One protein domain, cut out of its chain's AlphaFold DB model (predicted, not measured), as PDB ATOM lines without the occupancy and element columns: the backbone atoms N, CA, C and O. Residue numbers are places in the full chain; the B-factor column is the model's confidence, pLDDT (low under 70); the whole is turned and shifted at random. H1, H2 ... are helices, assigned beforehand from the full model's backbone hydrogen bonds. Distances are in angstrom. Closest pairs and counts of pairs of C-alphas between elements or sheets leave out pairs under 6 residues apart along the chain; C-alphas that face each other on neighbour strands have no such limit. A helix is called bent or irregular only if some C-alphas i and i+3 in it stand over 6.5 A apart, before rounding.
ATOM      1  N   LEU A   2     -39.434  -8.471  -4.978       52.00
ATOM      2  CA  LEU A   2     -38.685  -7.320  -4.444       52.00
ATOM      3  C   LEU A   2     -37.251  -7.230  -4.991       52.00
ATOM      4  O   LEU A   2     -36.887  -6.240  -5.603       52.00
ATOM      5  N   ILE A   3     -36.464  -8.298  -4.826       50.66
ATOM      6  CA  ILE A   3     -35.038  -8.299  -5.193       50.66
ATOM      7  C   ILE A   3     -34.841  -8.057  -6.701       50.66
ATOM      8  O   ILE A   3     -33.950  -7.310  -7.074       50.66
ATOM      9  N   LEU A   4     -35.715  -8.609  -7.552       51.09
ATOM     10  CA  LEU A   4     -35.661  -8.438  -9.011       51.09
ATOM     11  C   LEU A   4     -36.040  -7.016  -9.453       51.09
ATOM     12  O   LEU A   4     -35.364  -6.454 -10.306       51.09
ATOM     13  N   GLY A   5     -37.054  -6.406  -8.830       51.66
ATOM     14  CA  GLY A   5     -37.401  -5.002  -9.080       51.66
ATOM     15  C   GLY A   5     -36.313  -4.019  -8.632       51.66
ATOM     16  O   GLY A   5     -36.178  -2.956  -9.227       51.66
ATOM     17  N   PHE A   6     -35.512  -4.394  -7.625       55.75
ATOM     18  CA  PHE A   6     -34.371  -3.607  -7.144       55.75
ATOM     19  C   PHE A   6     -33.115  -3.750  -8.017       55.75
ATOM     20  O   PHE A   6     -32.360  -2.789  -8.140       55.75
ATOM     21  N   THR A   7     -32.853  -4.927  -8.597       54.91
ATOM     22  CA  THR A   7     -31.598  -5.191  -9.325       54.91
ATOM     23  C   THR A   7     -31.730  -5.122 -10.845       54.91
ATOM     24  O   THR A   7     -30.732  -4.873 -11.520       54.91
ATOM     25  N   SER A   8     -32.916  -5.354 -11.419       54.94
ATOM     26  CA  SER A   8     -33.128  -5.387 -12.877       54.94
ATOM     27  C   SER A   8     -34.600  -5.119 -13.249       54.94
ATOM     28  O   SER A   8     -35.342  -6.058 -13.556       54.94
ATOM     29  N   PRO A   9     -35.060  -3.852 -13.216       60.47
ATOM     30  CA  PRO A   9     -36.418  -3.512 -13.636       60.47
ATOM     31  C   PRO A   9     -36.631  -3.813 -15.129       60.47
ATOM     32  O   PRO A   9     -35.758  -3.536 -15.950       60.47
ATOM     33  N   ALA A  28     -49.331  18.333  -0.029       69.50
ATOM     34  CA  ALA A  28     -49.289  16.939  -0.475       69.50
ATOM     35  C   ALA A  28     -49.308  15.951   0.705       69.50
ATOM     36  O   ALA A  28     -50.060  14.978   0.674       69.50
ATOM     37  N   VAL A  29     -48.549  16.224   1.773       72.12
ATOM     38  CA  VAL A  29     -48.556  15.404   2.999       72.12
ATOM     39  C   VAL A  29     -49.926  15.435   3.678       72.12
ATOM     40  O   VAL A  29     -50.464  14.382   4.013       72.12
ATOM     41  N   VAL A  30     -50.530  16.618   3.827       71.69
ATOM     42  CA  VAL A  30     -51.881  16.773   4.396       71.69
ATOM     43  C   VAL A  30     -52.914  16.005   3.575       71.69
ATOM     44  O   VAL A  30     -53.793  15.354   4.129       71.69
ATOM     45  N   LEU A  31     -52.789  16.029   2.250       66.50
ATOM     46  CA  LEU A  31     -53.671  15.316   1.334       66.50
ATOM     47  C   LEU A  31     -53.449  13.794   1.347       66.50
ATOM     48  O   LEU A  31     -54.407  13.061   1.103       66.50
ATOM     49  N   ALA A  32     -52.240  13.315   1.643       69.69
ATOM     50  CA  ALA A  32     -51.920  11.893   1.777       69.69
ATOM     51  C   ALA A  32     -52.304  11.315   3.152       69.69
ATOM     52  O   ALA A  32     -52.532  10.112   3.278       69.69
ATOM     53  N   PHE A  33     -52.416  12.167   4.174       71.19
ATOM     54  CA  PHE A  33     -52.690  11.761   5.552       71.19
ATOM     55  C   PHE A  33     -53.985  10.936   5.718       71.19
ATOM     56  O   PHE A  33     -53.920   9.885   6.359       71.19
ATOM     57  N   PRO A  34     -55.132  11.292   5.097       69.25
ATOM     58  CA  PRO A  34     -56.332  10.458   5.148       69.25
ATOM     59  C   PRO A  34     -56.156   9.056   4.571       69.25
ATOM     60  O   PRO A  34     -56.696   8.098   5.115       69.25
ATOM     61  N   VAL A  35     -55.376   8.921   3.497       69.12
ATOM     62  CA  VAL A  35     -55.114   7.622   2.863       69.12
ATOM     63  C   VAL A  35     -54.236   6.761   3.771       69.12
ATOM     64  O   VAL A  35     -54.520   5.582   3.971       69.12
ATOM     65  N   ALA A  36     -53.220   7.356   4.400       72.50
ATOM     66  CA  ALA A  36     -52.386   6.668   5.385       72.50
ATOM     67  C   ALA A  36     -53.194   6.219   6.617       72.50
ATOM     68  O   ALA A  36     -53.029   5.098   7.095       72.50
ATOM     69  N   MET A  37     -54.113   7.058   7.101       74.44
ATOM     70  CA  MET A  37     -55.031   6.699   8.187       74.44
ATOM     71  C   MET A  37     -56.013   5.590   7.783       74.44
ATOM     72  O   MET A  37     -56.359   4.757   8.616       74.44
ATOM     73  N   ALA A  38     -56.426   5.527   6.512       72.88
ATOM     74  CA  ALA A  38     -57.290   4.460   6.007       72.88
ATOM     75  C   ALA A  38     -56.576   3.095   5.996       72.88
ATOM     76  O   ALA A  38     -57.200   2.078   6.265       72.88
ATOM     77  N   LEU A  39     -55.257   3.054   5.774       73.94
ATOM     78  CA  LEU A  39     -54.474   1.815   5.918       73.94
ATOM     79  C   LEU A  39     -54.459   1.302   7.364       73.94
ATOM     80  O   LEU A  39     -54.398   0.094   7.599       73.94
ATOM     81  N   ALA A  40     -54.541   2.206   8.343       74.19
ATOM     82  CA  ALA A  40     -54.535   1.845   9.753       74.19
ATOM     83  C   ALA A  40     -55.852   1.204  10.217       74.19
ATOM     84  O   ALA A  40     -55.863   0.558  11.259       74.19
ATOM     85  N   THR A  41     -56.950   1.301   9.460       75.44
ATOM     86  CA  THR A  41     -58.267   0.770   9.870       75.44
ATOM     87  C   THR A  41     -58.274  -0.753  10.048       75.44
ATOM     88  O   THR A  41     -59.128  -1.293  10.741       75.44
ATOM     89  N   GLY A  42     -57.309  -1.465   9.457       72.88
ATOM     90  CA  GLY A  42     -57.176  -2.919   9.590       72.88
ATOM     91  C   GLY A  42     -56.858  -3.410  11.011       72.88
ATOM     92  O   GLY A  42     -56.957  -4.610  11.264       72.88
ATOM     93  N   VAL A  43     -56.501  -2.524  11.952       77.25
ATOM     94  CA  VAL A  43     -56.194  -2.918  13.342       77.25
ATOM     95  C   VAL A  43     -57.420  -3.331  14.163       77.25
ATOM     96  O   VAL A  43     -57.261  -3.963  15.210       77.25
ATOM     97  N   GLU A  44     -58.637  -3.008  13.713       76.25
ATOM     98  CA  GLU A  44     -59.867  -3.328  14.450       76.25
ATOM     99  C   GLU A  44     -60.148  -4.830  14.481       76.25
ATOM    100  O   GLU A  44     -60.506  -5.362  15.529       76.25
ATOM    101  N   ALA A  45     -59.930  -5.531  13.364       72.44
ATOM    102  CA  ALA A  45     -60.253  -6.951  13.255       72.44
ATOM    103  C   ALA A  45     -59.500  -7.815  14.291       72.44
ATOM    104  O   ALA A  45     -60.153  -8.589  14.998       72.44
ATOM    105  N   PRO A  46     -58.173  -7.656  14.490       72.25
ATOM    106  CA  PRO A  46     -57.485  -8.296  15.605       72.25
ATOM    107  C   PRO A  46     -58.043  -7.884  16.966       72.25
ATOM    108  O   PRO A  46     -58.212  -8.743  17.823       72.25
ATOM    109  N   SER A  47     -58.348  -6.598  17.175       71.88
ATOM    110  CA  SER A  47     -58.866  -6.100  18.458       71.88
ATOM    111  C   SER A  47     -60.196  -6.758  18.831       71.88
ATOM    112  O   SER A  47     -60.375  -7.177  19.973       71.88
ATOM    113  N   THR A  48     -61.110  -6.895  17.872       73.19
ATOM    114  CA  THR A  48     -62.395  -7.574  18.069       73.19
ATOM    115  C   THR A  48     -62.207  -9.075  18.278       73.19
ATOM    116  O   THR A  48     -62.829  -9.643  19.170       73.19
ATOM    117  N   ALA A  49     -61.304  -9.717  17.531       69.88
ATOM    118  CA  ALA A  49     -61.000 -11.136  17.717       69.88
ATOM    119  C   ALA A  49     -60.396 -11.431  19.104       69.88
ATOM    120  O   ALA A  49     -60.722 -12.439  19.722       69.88
ATOM    121  N   ILE A  50     -59.548 -10.537  19.629       72.25
ATOM    122  CA  ILE A  50     -58.986 -10.649  20.986       72.25
ATOM    123  C   ILE A  50     -60.076 -10.498  22.053       72.25
ATOM    124  O   ILE A  50     -60.007 -11.174  23.077       72.25
ATOM    125  N   ALA A  51     -61.072  -9.634  21.829       66.31
ATOM    126  CA  ALA A  51     -62.189  -9.462  22.758       66.31
ATOM    127  C   ALA A  51     -63.034 -10.743  22.881       66.31
ATOM    128  O   ALA A  51     -63.402 -11.111  23.991       66.31
ATOM    129  N   GLN A  52     -63.231 -11.466  21.773       66.31
ATOM    130  CA  GLN A  52     -63.962 -12.742  21.733       66.31
ATOM    131  C   GLN A  52     -63.198 -13.922  22.355       66.31
ATOM    132  O   GLN A  52     -63.778 -14.968  22.633       66.31
ATOM    133  N   LEU A  53     -61.893 -13.779  22.594       66.12
ATOM    134  CA  LEU A  53     -61.067 -14.782  23.271       66.12
ATOM    135  C   LEU A  53     -61.181 -14.649  24.805       66.12
ATOM    136  O   LEU A  53     -60.170 -14.527  25.500       66.12
ATOM    137  N   GLY A  54     -62.409 -14.656  25.337       58.50
ATOM    138  CA  GLY A  54     -62.706 -14.576  26.779       58.50
ATOM    139  C   GLY A  54     -62.172 -15.761  27.593       58.50
ATOM    140  O   GLY A  54     -61.844 -15.619  28.765       58.50
ATOM    141  N   GLN A  55     -61.962 -16.898  26.930       58.47
ATOM    142  CA  GLN A  55     -61.514 -18.159  27.529       58.47
ATOM    143  C   GLN A  55     -60.019 -18.194  27.901       58.47
ATOM    144  O   GLN A  55     -59.547 -19.166  28.489       58.47
ATOM    145  N   LEU A  56     -59.243 -17.171  27.523       60.88
ATOM    146  CA  LEU A  56     -57.813 -17.075  27.825       60.88
ATOM    147  C   LEU A  56     -57.574 -16.217  29.072       60.88
ATOM    148  O   LEU A  56     -58.092 -15.106  29.166       60.88
ATOM    149  N   ASP A  57     -56.678 -16.672  29.957       71.31
ATOM    150  CA  ASP A  57     -56.146 -15.868  31.067       71.31
ATOM    151  C   ASP A  57     -55.733 -14.459  30.606       71.31
ATOM    152  O   ASP A  57     -55.086 -14.292  29.562       71.31
ATOM    153  N   ASP A  58     -55.998 -13.446  31.437       70.50
ATOM    154  CA  ASP A  58     -55.745 -12.030  31.133       70.50
ATOM    155  C   ASP A  58     -54.318 -11.746  30.637       70.50
ATOM    156  O   ASP A  58     -54.095 -10.896  29.768       70.50
ATOM    157  N   THR A  59     -53.333 -12.481  31.155       71.75
ATOM    158  CA  THR A  59     -51.926 -12.341  30.757       71.75
ATOM    159  C   THR A  59     -51.664 -12.899  29.357       71.75
ATOM    160  O   THR A  59     -50.952 -12.274  28.563       71.75
ATOM    161  N   HIS A  60     -52.250 -14.052  29.023       74.00
ATOM    162  CA  HIS A  60     -52.102 -14.691  27.714       74.00
ATOM    163  C   HIS A  60     -52.852 -13.914  26.634       74.00
ATOM    164  O   HIS A  60     -52.279 -13.640  25.577       74.00
ATOM    165  N   ARG A  61     -54.066 -13.441  26.938       75.44
ATOM    166  CA  ARG A  61     -54.863 -12.583  26.052       75.44
ATOM    167  C   ARG A  61     -54.127 -11.292  25.689       75.44
ATOM    168  O   ARG A  61     -54.038 -10.934  24.515       75.44
ATOM    169  N   ARG A  62     -53.507 -10.625  26.672       76.38
ATOM    170  CA  ARG A  62     -52.705  -9.408  26.436       76.38
ATOM    171  C   ARG A  62     -51.455  -9.671  25.602       76.38
ATOM    172  O   ARG A  62     -51.131  -8.862  24.734       76.38
ATOM    173  N   ARG A  63     -50.732 -10.767  25.858       79.56
ATOM    174  CA  ARG A  63     -49.528 -11.123  25.085       79.56
ATOM    175  C   ARG A  63     -49.871 -11.464  23.644       79.56
ATOM    176  O   ARG A  63     -49.242 -10.916  22.742       79.56
ATOM    177  N   PHE A  64     -50.885 -12.303  23.442       80.75
ATOM    178  CA  PHE A  64     -51.380 -12.652  22.117       80.75
ATOM    179  C   PHE A  64     -51.833 -11.400  21.368       80.75
ATOM    180  O   PHE A  64     -51.360 -11.134  20.269       80.75
ATOM    181  N   GLY A  65     -52.645 -10.558  22.011       81.12
ATOM    182  CA  GLY A  65     -53.138  -9.339  21.388       81.12
ATOM    183  C   GLY A  65     -52.039  -8.358  20.987       81.12
ATOM    184  O   GLY A  65     -52.036  -7.854  19.867       81.12
ATOM    185  N   ARG A  66     -51.050  -8.138  21.863       83.25
ATOM    186  CA  ARG A  66     -49.882  -7.299  21.543       83.25
ATOM    187  C   ARG A  66     -49.035  -7.897  20.425       83.25
ATOM    188  O   ARG A  66     -48.571  -7.143  19.577       83.25
ATOM    189  N   GLY A  67     -48.840  -9.216  20.421       85.62
ATOM    190  CA  GLY A  67     -48.102  -9.920  19.374       85.62
ATOM    191  C   GLY A  67     -48.768  -9.766  18.009       85.62
ATOM    192  O   GLY A  67     -48.119  -9.337  17.060       85.62
ATOM    193  N   THR A  68     -50.074 -10.025  17.932       85.25
ATOM    194  CA  THR A  68     -50.857  -9.900  16.696       85.25
ATOM    195  C   THR A  68     -50.894  -8.459  16.190       85.25
ATOM    196  O   THR A  68     -50.678  -8.224  15.003       85.25
ATOM    197  N   LEU A  69     -51.093  -7.478  17.080       84.75
ATOM    198  CA  LEU A  69     -51.086  -6.060  16.709       84.75
ATOM    199  C   LEU A  69     -49.705  -5.613  16.202       84.75
ATOM    200  O   LEU A  69     -49.612  -4.943  15.177       84.75
ATOM    201  N   ALA A  70     -48.626  -6.008  16.888       87.44
ATOM    202  CA  ALA A  70     -47.263  -5.686  16.471       87.44
ATOM    203  C   ALA A  70     -46.921  -6.323  15.119       87.44
ATOM    204  O   ALA A  70     -46.361  -5.656  14.252       87.44
ATOM    205  N   LEU A  71     -47.300  -7.587  14.916       87.81
ATOM    206  CA  LEU A  71     -47.094  -8.288  13.653       87.81
ATOM    207  C   LEU A  71     -47.848  -7.605  12.507       87.81
ATOM    208  O   LEU A  71     -47.268  -7.399  11.444       87.81
ATOM    209  N   LEU A  72     -49.102  -7.201  12.732       88.06
ATOM    210  CA  LEU A  72     -49.881  -6.454  11.746       88.06
ATOM    211  C   LEU A  72     -49.180  -5.147  11.371       88.06
ATOM    212  O   LEU A  72     -48.992  -4.886  10.186       88.06
ATOM    213  N   VAL A  73     -48.738  -4.359  12.355       86.69
ATOM    214  CA  VAL A  73     -48.025  -3.094  12.106       86.69
ATOM    215  C   VAL A  73     -46.737  -3.326  11.313       86.69
ATOM    216  O   VAL A  73     -46.469  -2.592  10.364       86.69
ATOM    217  N   VAL A  74     -45.961  -4.359  11.653       90.56
ATOM    218  CA  VAL A  74     -44.716  -4.698  10.946       90.56
ATOM    219  C   VAL A  74     -44.991  -5.129   9.506       90.56
ATOM    220  O   VAL A  74     -44.330  -4.639   8.593       90.56
ATOM    221  N   ILE A  75     -45.970  -6.009   9.281       88.81
ATOM    222  CA  ILE A  75     -46.295  -6.516   7.942       88.81
ATOM    223  C   ILE A  75     -46.885  -5.403   7.077       88.81
ATOM    224  O   ILE A  75     -46.369  -5.134   5.995       88.81
ATOM    225  N   VAL A  76     -47.939  -4.729   7.543       86.62
ATOM    226  CA  VAL A  76     -48.633  -3.688   6.768       86.62
ATOM    227  C   VAL A  76     -47.719  -2.484   6.553       86.62
ATOM    228  O   VAL A  76     -47.609  -1.995   5.429       86.62
ATOM    229  N   GLY A  77     -47.012  -2.038   7.593       86.56
ATOM    230  CA  GLY A  77     -46.053  -0.937   7.496       86.56
ATOM    231  C   GLY A  77     -44.882  -1.268   6.571       86.56
ATOM    232  O   GLY A  77     -44.534  -0.463   5.709       86.56
ATOM    233  N   GLY A  78     -44.319  -2.473   6.690       88.94
ATOM    234  CA  GLY A  78     -43.231  -2.949   5.836       88.94
ATOM    235  C   GLY A  78     -43.635  -3.072   4.367       88.94
ATOM    236  O   GLY A  78     -42.917  -2.584   3.494       88.94
ATOM    237  N   LEU A  79     -44.804  -3.656   4.083       87.81
ATOM    238  CA  LEU A  79     -45.348  -3.753   2.724       87.81
ATOM    239  C   LEU A  79     -45.632  -2.372   2.131       87.81
ATOM    240  O   LEU A  79     -45.255  -2.116   0.991       87.81
ATOM    241  N   THR A  80     -46.232  -1.469   2.909       86.81
ATOM    242  CA  THR A  80     -46.526  -0.100   2.463       86.81
ATOM    243  C   THR A  80     -45.242   0.645   2.117       86.81
ATOM    244  O   THR A  80     -45.139   1.231   1.038       86.81
ATOM    245  N   LEU A  81     -44.232   0.589   2.993       86.56
ATOM    246  CA  LEU A  81     -42.949   1.247   2.762       86.56
ATOM    247  C   LEU A  81     -42.247   0.667   1.533       86.56
ATOM    248  O   LEU A  81     -41.803   1.419   0.672       86.56
ATOM    249  N   CYS A  82     -42.216  -0.659   1.409       85.94
ATOM    250  CA  CYS A  82     -41.633  -1.345   0.264       85.94
ATOM    251  C   CYS A  82     -42.316  -0.980  -1.064       85.94
ATOM    252  O   CYS A  82     -41.643  -0.691  -2.056       85.94
ATOM    253  N   LEU A  83     -43.649  -1.026  -1.118       84.31
ATOM    254  CA  LEU A  83     -44.394  -0.683  -2.330       84.31
ATOM    255  C   LEU A  83     -44.187   0.789  -2.691       84.31
ATOM    256  O   LEU A  83     -44.010   1.107  -3.863       84.31
ATOM    257  N   THR A  84     -44.106   1.669  -1.690       83.88
ATOM    258  CA  THR A  84     -43.800   3.089  -1.894       83.88
ATOM    259  C   THR A  84     -42.392   3.286  -2.459       83.88
ATOM    260  O   THR A  84     -42.223   4.033  -3.421       83.88
ATOM    261  N   THR A  85     -41.371   2.599  -1.926       82.50
ATOM    262  CA  THR A  85     -40.000   2.712  -2.455       82.50
ATOM    263  C   THR A  85     -39.906   2.196  -3.887       82.50
ATOM    264  O   THR A  85     -39.264   2.837  -4.717       82.50
ATOM    265  N   LEU A  86     -40.593   1.092  -4.199       81.19
ATOM    266  CA  LEU A  86     -40.690   0.562  -5.563       81.19
ATOM    267  C   LEU A  86     -41.405   1.536  -6.505       81.19
ATOM    268  O   LEU A  86     -40.903   1.789  -7.596       81.19
ATOM    269  N   ALA A  87     -42.526   2.129  -6.090       80.88
ATOM    270  CA  ALA A  87     -43.261   3.102  -6.899       80.88
ATOM    271  C   ALA A  87     -42.392   4.317  -7.265       80.88
ATOM    272  O   ALA A  87     -42.365   4.745  -8.420       80.88
ATOM    273  N   VAL A  88     -41.635   4.839  -6.292       80.62
ATOM    274  CA  VAL A  88     -40.731   5.982  -6.488       80.62
ATOM    275  C   VAL A  88     -39.559   5.618  -7.401       80.62
ATOM    276  O   VAL A  88     -39.249   6.380  -8.317       80.62
ATOM    277  N   GLN A  89     -38.924   4.461  -7.191       77.31
ATOM    278  CA  GLN A  89     -37.792   4.011  -8.011       77.31
ATOM    279  C   GLN A  89     -38.199   3.706  -9.455       77.31
ATOM    280  O   GLN A  89     -37.507   4.105 -10.388       77.31
ATOM    281  N   LEU A  90     -39.343   3.045  -9.646       75.62
ATOM    282  CA  LEU A  90     -39.861   2.667 -10.962       75.62
ATOM    283  C   LEU A  90     -40.572   3.823 -11.679       75.62
ATOM    284  O   LEU A  90     -40.986   3.651 -12.825       75.62
ATOM    285  N   ARG A  91     -40.707   4.994 -11.033       74.25
ATOM    286  CA  ARG A  91     -41.406   6.182 -11.561       74.25
ATOM    287  C   ARG A  91     -42.835   5.835 -11.994       74.25
ATOM    288  O   ARG A  91     -43.286   6.215 -13.072       74.25
ATOM    289  N   ILE A  92     -43.538   5.084 -11.148       73.31
ATOM    290  CA  ILE A  92     -44.925   4.672 -11.379       73.31
ATOM    291  C   ILE A  92     -45.840   5.675 -10.690       73.31
ATOM    292  O   ILE A  92     -45.763   5.884  -9.478       73.31
ATOM    293  N   GLY A  93     -46.660   6.341 -11.500       66.12
ATOM    294  CA  GLY A  93     -47.558   7.405 -11.072       66.12
ATOM    295  C   GLY A  93     -48.922   6.886 -10.629       66.12
ATOM    296  O   GLY A  93     -49.067   5.747 -10.190       66.12
ATOM    297  N   ILE A  94     -49.925   7.754 -10.748       66.62
ATOM    298  CA  ILE A  94     -51.327   7.394 -10.532       66.62
ATOM    299  C   ILE A  94     -51.742   6.446 -11.673       66.62
ATOM    300  O   ILE A  94     -51.556   6.821 -12.834       66.62
ATOM    301  N   PRO A  95     -52.248   5.238 -11.368       72.25
ATOM    302  CA  PRO A  95     -52.643   4.272 -12.388       72.25
ATOM    303  C   PRO A  95     -53.833   4.785 -13.214       72.25
ATOM    304  O   PRO A  95     -54.621   5.616 -12.752       72.25
ATOM    305  N   GLY A  96     -53.952   4.293 -14.450       67.00
ATOM    306  CA  GLY A  96     -55.135   4.515 -15.289       67.00
ATOM    307  C   GLY A  96     -56.363   3.760 -14.766       67.00
ATOM    308  O   GLY A  96     -56.243   2.920 -13.881       67.00
ATOM    309  N   ALA A  97     -57.543   4.025 -15.336       67.19
ATOM    310  CA  ALA A  97     -58.810   3.433 -14.880       67.19
ATOM    311  C   ALA A  97     -58.864   1.890 -14.953       67.19
ATOM    312  O   ALA A  97     -59.654   1.278 -14.243       67.19
ATOM    313  N   ASP A  98     -58.011   1.274 -15.778       75.81
ATOM    314  CA  ASP A  98     -58.019  -0.167 -16.057       75.81
ATOM    315  C   ASP A  98     -56.933  -0.955 -15.298       75.81
ATOM    316  O   ASP A  98     -56.786  -2.163 -15.498       75.81
ATOM    317  N   SER A  99     -56.132  -0.294 -14.454       77.12
ATOM    318  CA  SER A  99     -55.043  -0.933 -13.705       77.12
ATOM    319  C   SER A  99     -54.981  -0.432 -12.268       77.12
ATOM    320  O   SER A  99     -55.486   0.635 -11.926       77.12
ATOM    321  N   THR A 100     -54.325  -1.198 -11.402       83.44
ATOM    322  CA  THR A 100     -54.022  -0.763 -10.037       83.44
ATOM    323  C   THR A 100     -52.553  -0.393  -9.931       83.44
ATOM    324  O   THR A 100     -51.696  -0.967 -10.600       83.44
ATOM    325  N   GLN A 101     -52.224   0.528  -9.025       82.75
ATOM    326  CA  GLN A 101     -50.836   0.957  -8.830       82.75
ATOM    327  C   GLN A 101     -49.932  -0.228  -8.461       82.75
ATOM    328  O   GLN A 101     -48.782  -0.309  -8.884       82.75
ATOM    329  N   ILE A 102     -50.470  -1.179  -7.695       84.06
ATOM    330  CA  ILE A 102     -49.760  -2.390  -7.291       84.06
ATOM    331  C   ILE A 102     -49.564  -3.331  -8.492       84.06
ATOM    332  O   ILE A 102     -48.499  -3.937  -8.617       84.06
ATOM    333  N   ALA A 103     -50.540  -3.419  -9.401       82.62
ATOM    334  CA  ALA A 103     -50.402  -4.170 -10.646       82.62
ATOM    335  C   ALA A 103     -49.335  -3.557 -11.563       82.62
ATOM    336  O   ALA A 103     -48.506  -4.296 -12.086       82.62
ATOM    337  N   ASP A 104     -49.289  -2.231 -11.697       83.12
ATOM    338  CA  ASP A 104     -48.266  -1.546 -12.496       83.12
ATOM    339  C   ASP A 104     -46.865  -1.741 -11.899       83.12
ATOM    340  O   ASP A 104     -45.913  -2.031 -12.628       83.12
ATOM    341  N   ILE A 105     -46.733  -1.669 -10.566       82.69
ATOM    342  CA  ILE A 105     -45.481  -1.980  -9.851       82.69
ATOM    343  C   ILE A 105     -45.063  -3.426 -10.109       82.69
ATOM    344  O   ILE A 105     -43.900  -3.681 -10.427       82.69
ATOM    345  N   ALA A 106     -45.994  -4.372  -9.997       81.88
ATOM    346  CA  ALA A 106     -45.713  -5.779 -10.244       81.88
ATOM    347  C   ALA A 106     -45.310  -6.023 -11.703       81.88
ATOM    348  O   ALA A 106     -44.335  -6.725 -11.950       81.88
ATOM    349  N   HIS A 107     -46.001  -5.412 -12.662       82.12
ATOM    350  CA  HIS A 107     -45.704  -5.556 -14.083       82.12
ATOM    351  C   HIS A 107     -44.332  -4.963 -14.440       82.12
ATOM    352  O   HIS A 107     -43.546  -5.600 -15.136       82.12
ATOM    353  N   ALA A 108     -43.995  -3.785 -13.912       79.69
ATOM    354  CA  ALA A 108     -42.697  -3.144 -14.129       79.69
ATOM    355  C   ALA A 108     -41.530  -3.894 -13.457       79.69
ATOM    356  O   ALA A 108     -40.429  -3.965 -14.010       79.69
ATOM    357  N   ALA A 109     -41.763  -4.476 -12.277       78.00
ATOM    358  CA  ALA A 109     -40.747  -5.223 -11.534       78.00
ATOM    359  C   ALA A 109     -40.552  -6.665 -12.038       78.00
ATOM    360  O   ALA A 109     -39.438  -7.185 -11.980       78.00
ATOM    361  N   ALA A 110     -41.622  -7.330 -12.484       76.50
ATOM    362  CA  ALA A 110     -41.640  -8.759 -12.811       76.50
ATOM    363  C   ALA A 110     -41.711  -9.072 -14.311       76.50
ATOM    364  O   ALA A 110     -41.397 -10.196 -14.699       76.50
ATOM    365  N   GLY A 111     -42.160  -8.114 -15.125       75.56
ATOM    366  CA  GLY A 111     -42.540  -8.330 -16.518       75.56
ATOM    367  C   GLY A 111     -43.871  -9.086 -16.687       75.56
ATOM    368  O   GLY A 111     -44.434  -9.613 -15.720       75.56
ATOM    369  N   PRO A 112     -44.391  -9.165 -17.926       73.94
ATOM    370  CA  PRO A 112     -45.535 -10.012 -18.246       73.94
ATOM    371  C   PRO A 112     -45.131 -11.491 -18.155       73.94
ATOM    372  O   PRO A 112     -44.197 -11.938 -18.820       73.94
ATOM    373  N   GLY A 113     -45.828 -12.277 -17.330       80.56
ATOM    374  CA  GLY A 113     -45.543 -13.705 -17.185       80.56
ATOM    375  C   GLY A 113     -46.295 -14.382 -16.042       80.56
ATOM    376  O   GLY A 113     -47.136 -13.776 -15.377       80.56
TER     377      GLY A 113
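Overview. This is residues 2 to 9 and 28 to 113 of the 285 residues of the protein "Amino acid permease-like protein" of Streptomyces sp. SLBN-31 (UniProt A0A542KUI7). This is a long helical hairpin, spread like a V, with a small head at one end: H2 and H3 are joined by a tight link and come together near it, then splay, and the short helices H4 and H1 make the head near the far end of H3. The free end of H2, residues 28 to 35, sticks out. The printed part has 94 residues with four named helices, in the order H1, H2, H3, H4, and no named strand; its class is all helix. It is loose, with a radius of gyration of the C-alphas of 17.9 A, and elongated, spanning 50 by 31 by 23 A.

Arrangement. Begin with H1, residues 2 to 7, and look ahead to H4, residues 101 to 110: they touch, at a steep tilt of 55 degrees, the same way, and their closest C-alphas, those of Gly 5 and Ala 109, are 4.2 A apart. H1 is close but not clearly touching H3, residues 58 to 89; the closest C-alphas, of Gly 5 and Leu 86, are 7.4 A apart. Next comes H2, residues 28 to 52, which is apart from H1 and from H4. It forms a helical hairpin with H3: they touch, at a shallow tilt of 29 degrees, opposite ways, with the closest C-alphas, of Ile 50 and Gly 65, 6.0 A apart. H2 touches H3 with residues 43 to 50 alone, and H2 has a kink of 26 degrees near residue 42. H3 touches H4 with residues 83 to 87 alone, at a steep tilt of 69 degrees, only just short of about perpendicular; the closest C-alphas, of Ala 87 and Ile 105, are 6.3 A apart. The helix packing is only just mostly crossed: 1 of the 3 touching pairs is at a shallow tilt. In H1, H3 and H4 every O i to N i+4 pair is within hydrogen-bond range; in H2 13 of 21 are.

Along the chain. Find C-alpha 2 at (-38.685, -7.320, -4.444), where H1 begins. H2 runs 39.9 A from C-alpha 28 at (-49.289, 16.939, -0.475) to C-alpha 52, and is only just irregular: C-alphas 31 and 34 are 6.7 A apart. H3, the longest helix, runs 46.0 A from C-alpha 58. H4 ends at C-alpha 110, at (-41.640, -8.759, -12.811).

Size, cuts and confidence. The two C-alphas farthest apart, those of Ser 8 and Gln 55, are 51.0 A apart. Residues 10 to 27 are not printed, and C-alphas 9 and 28 are 27.5 A apart across this cut. The link from H3 to H4 is long, with 11 residues. The mean pLDDT of the printed part is 74.9; among the 24 residues under 70 are residues 2 to 9 and 51 to 56.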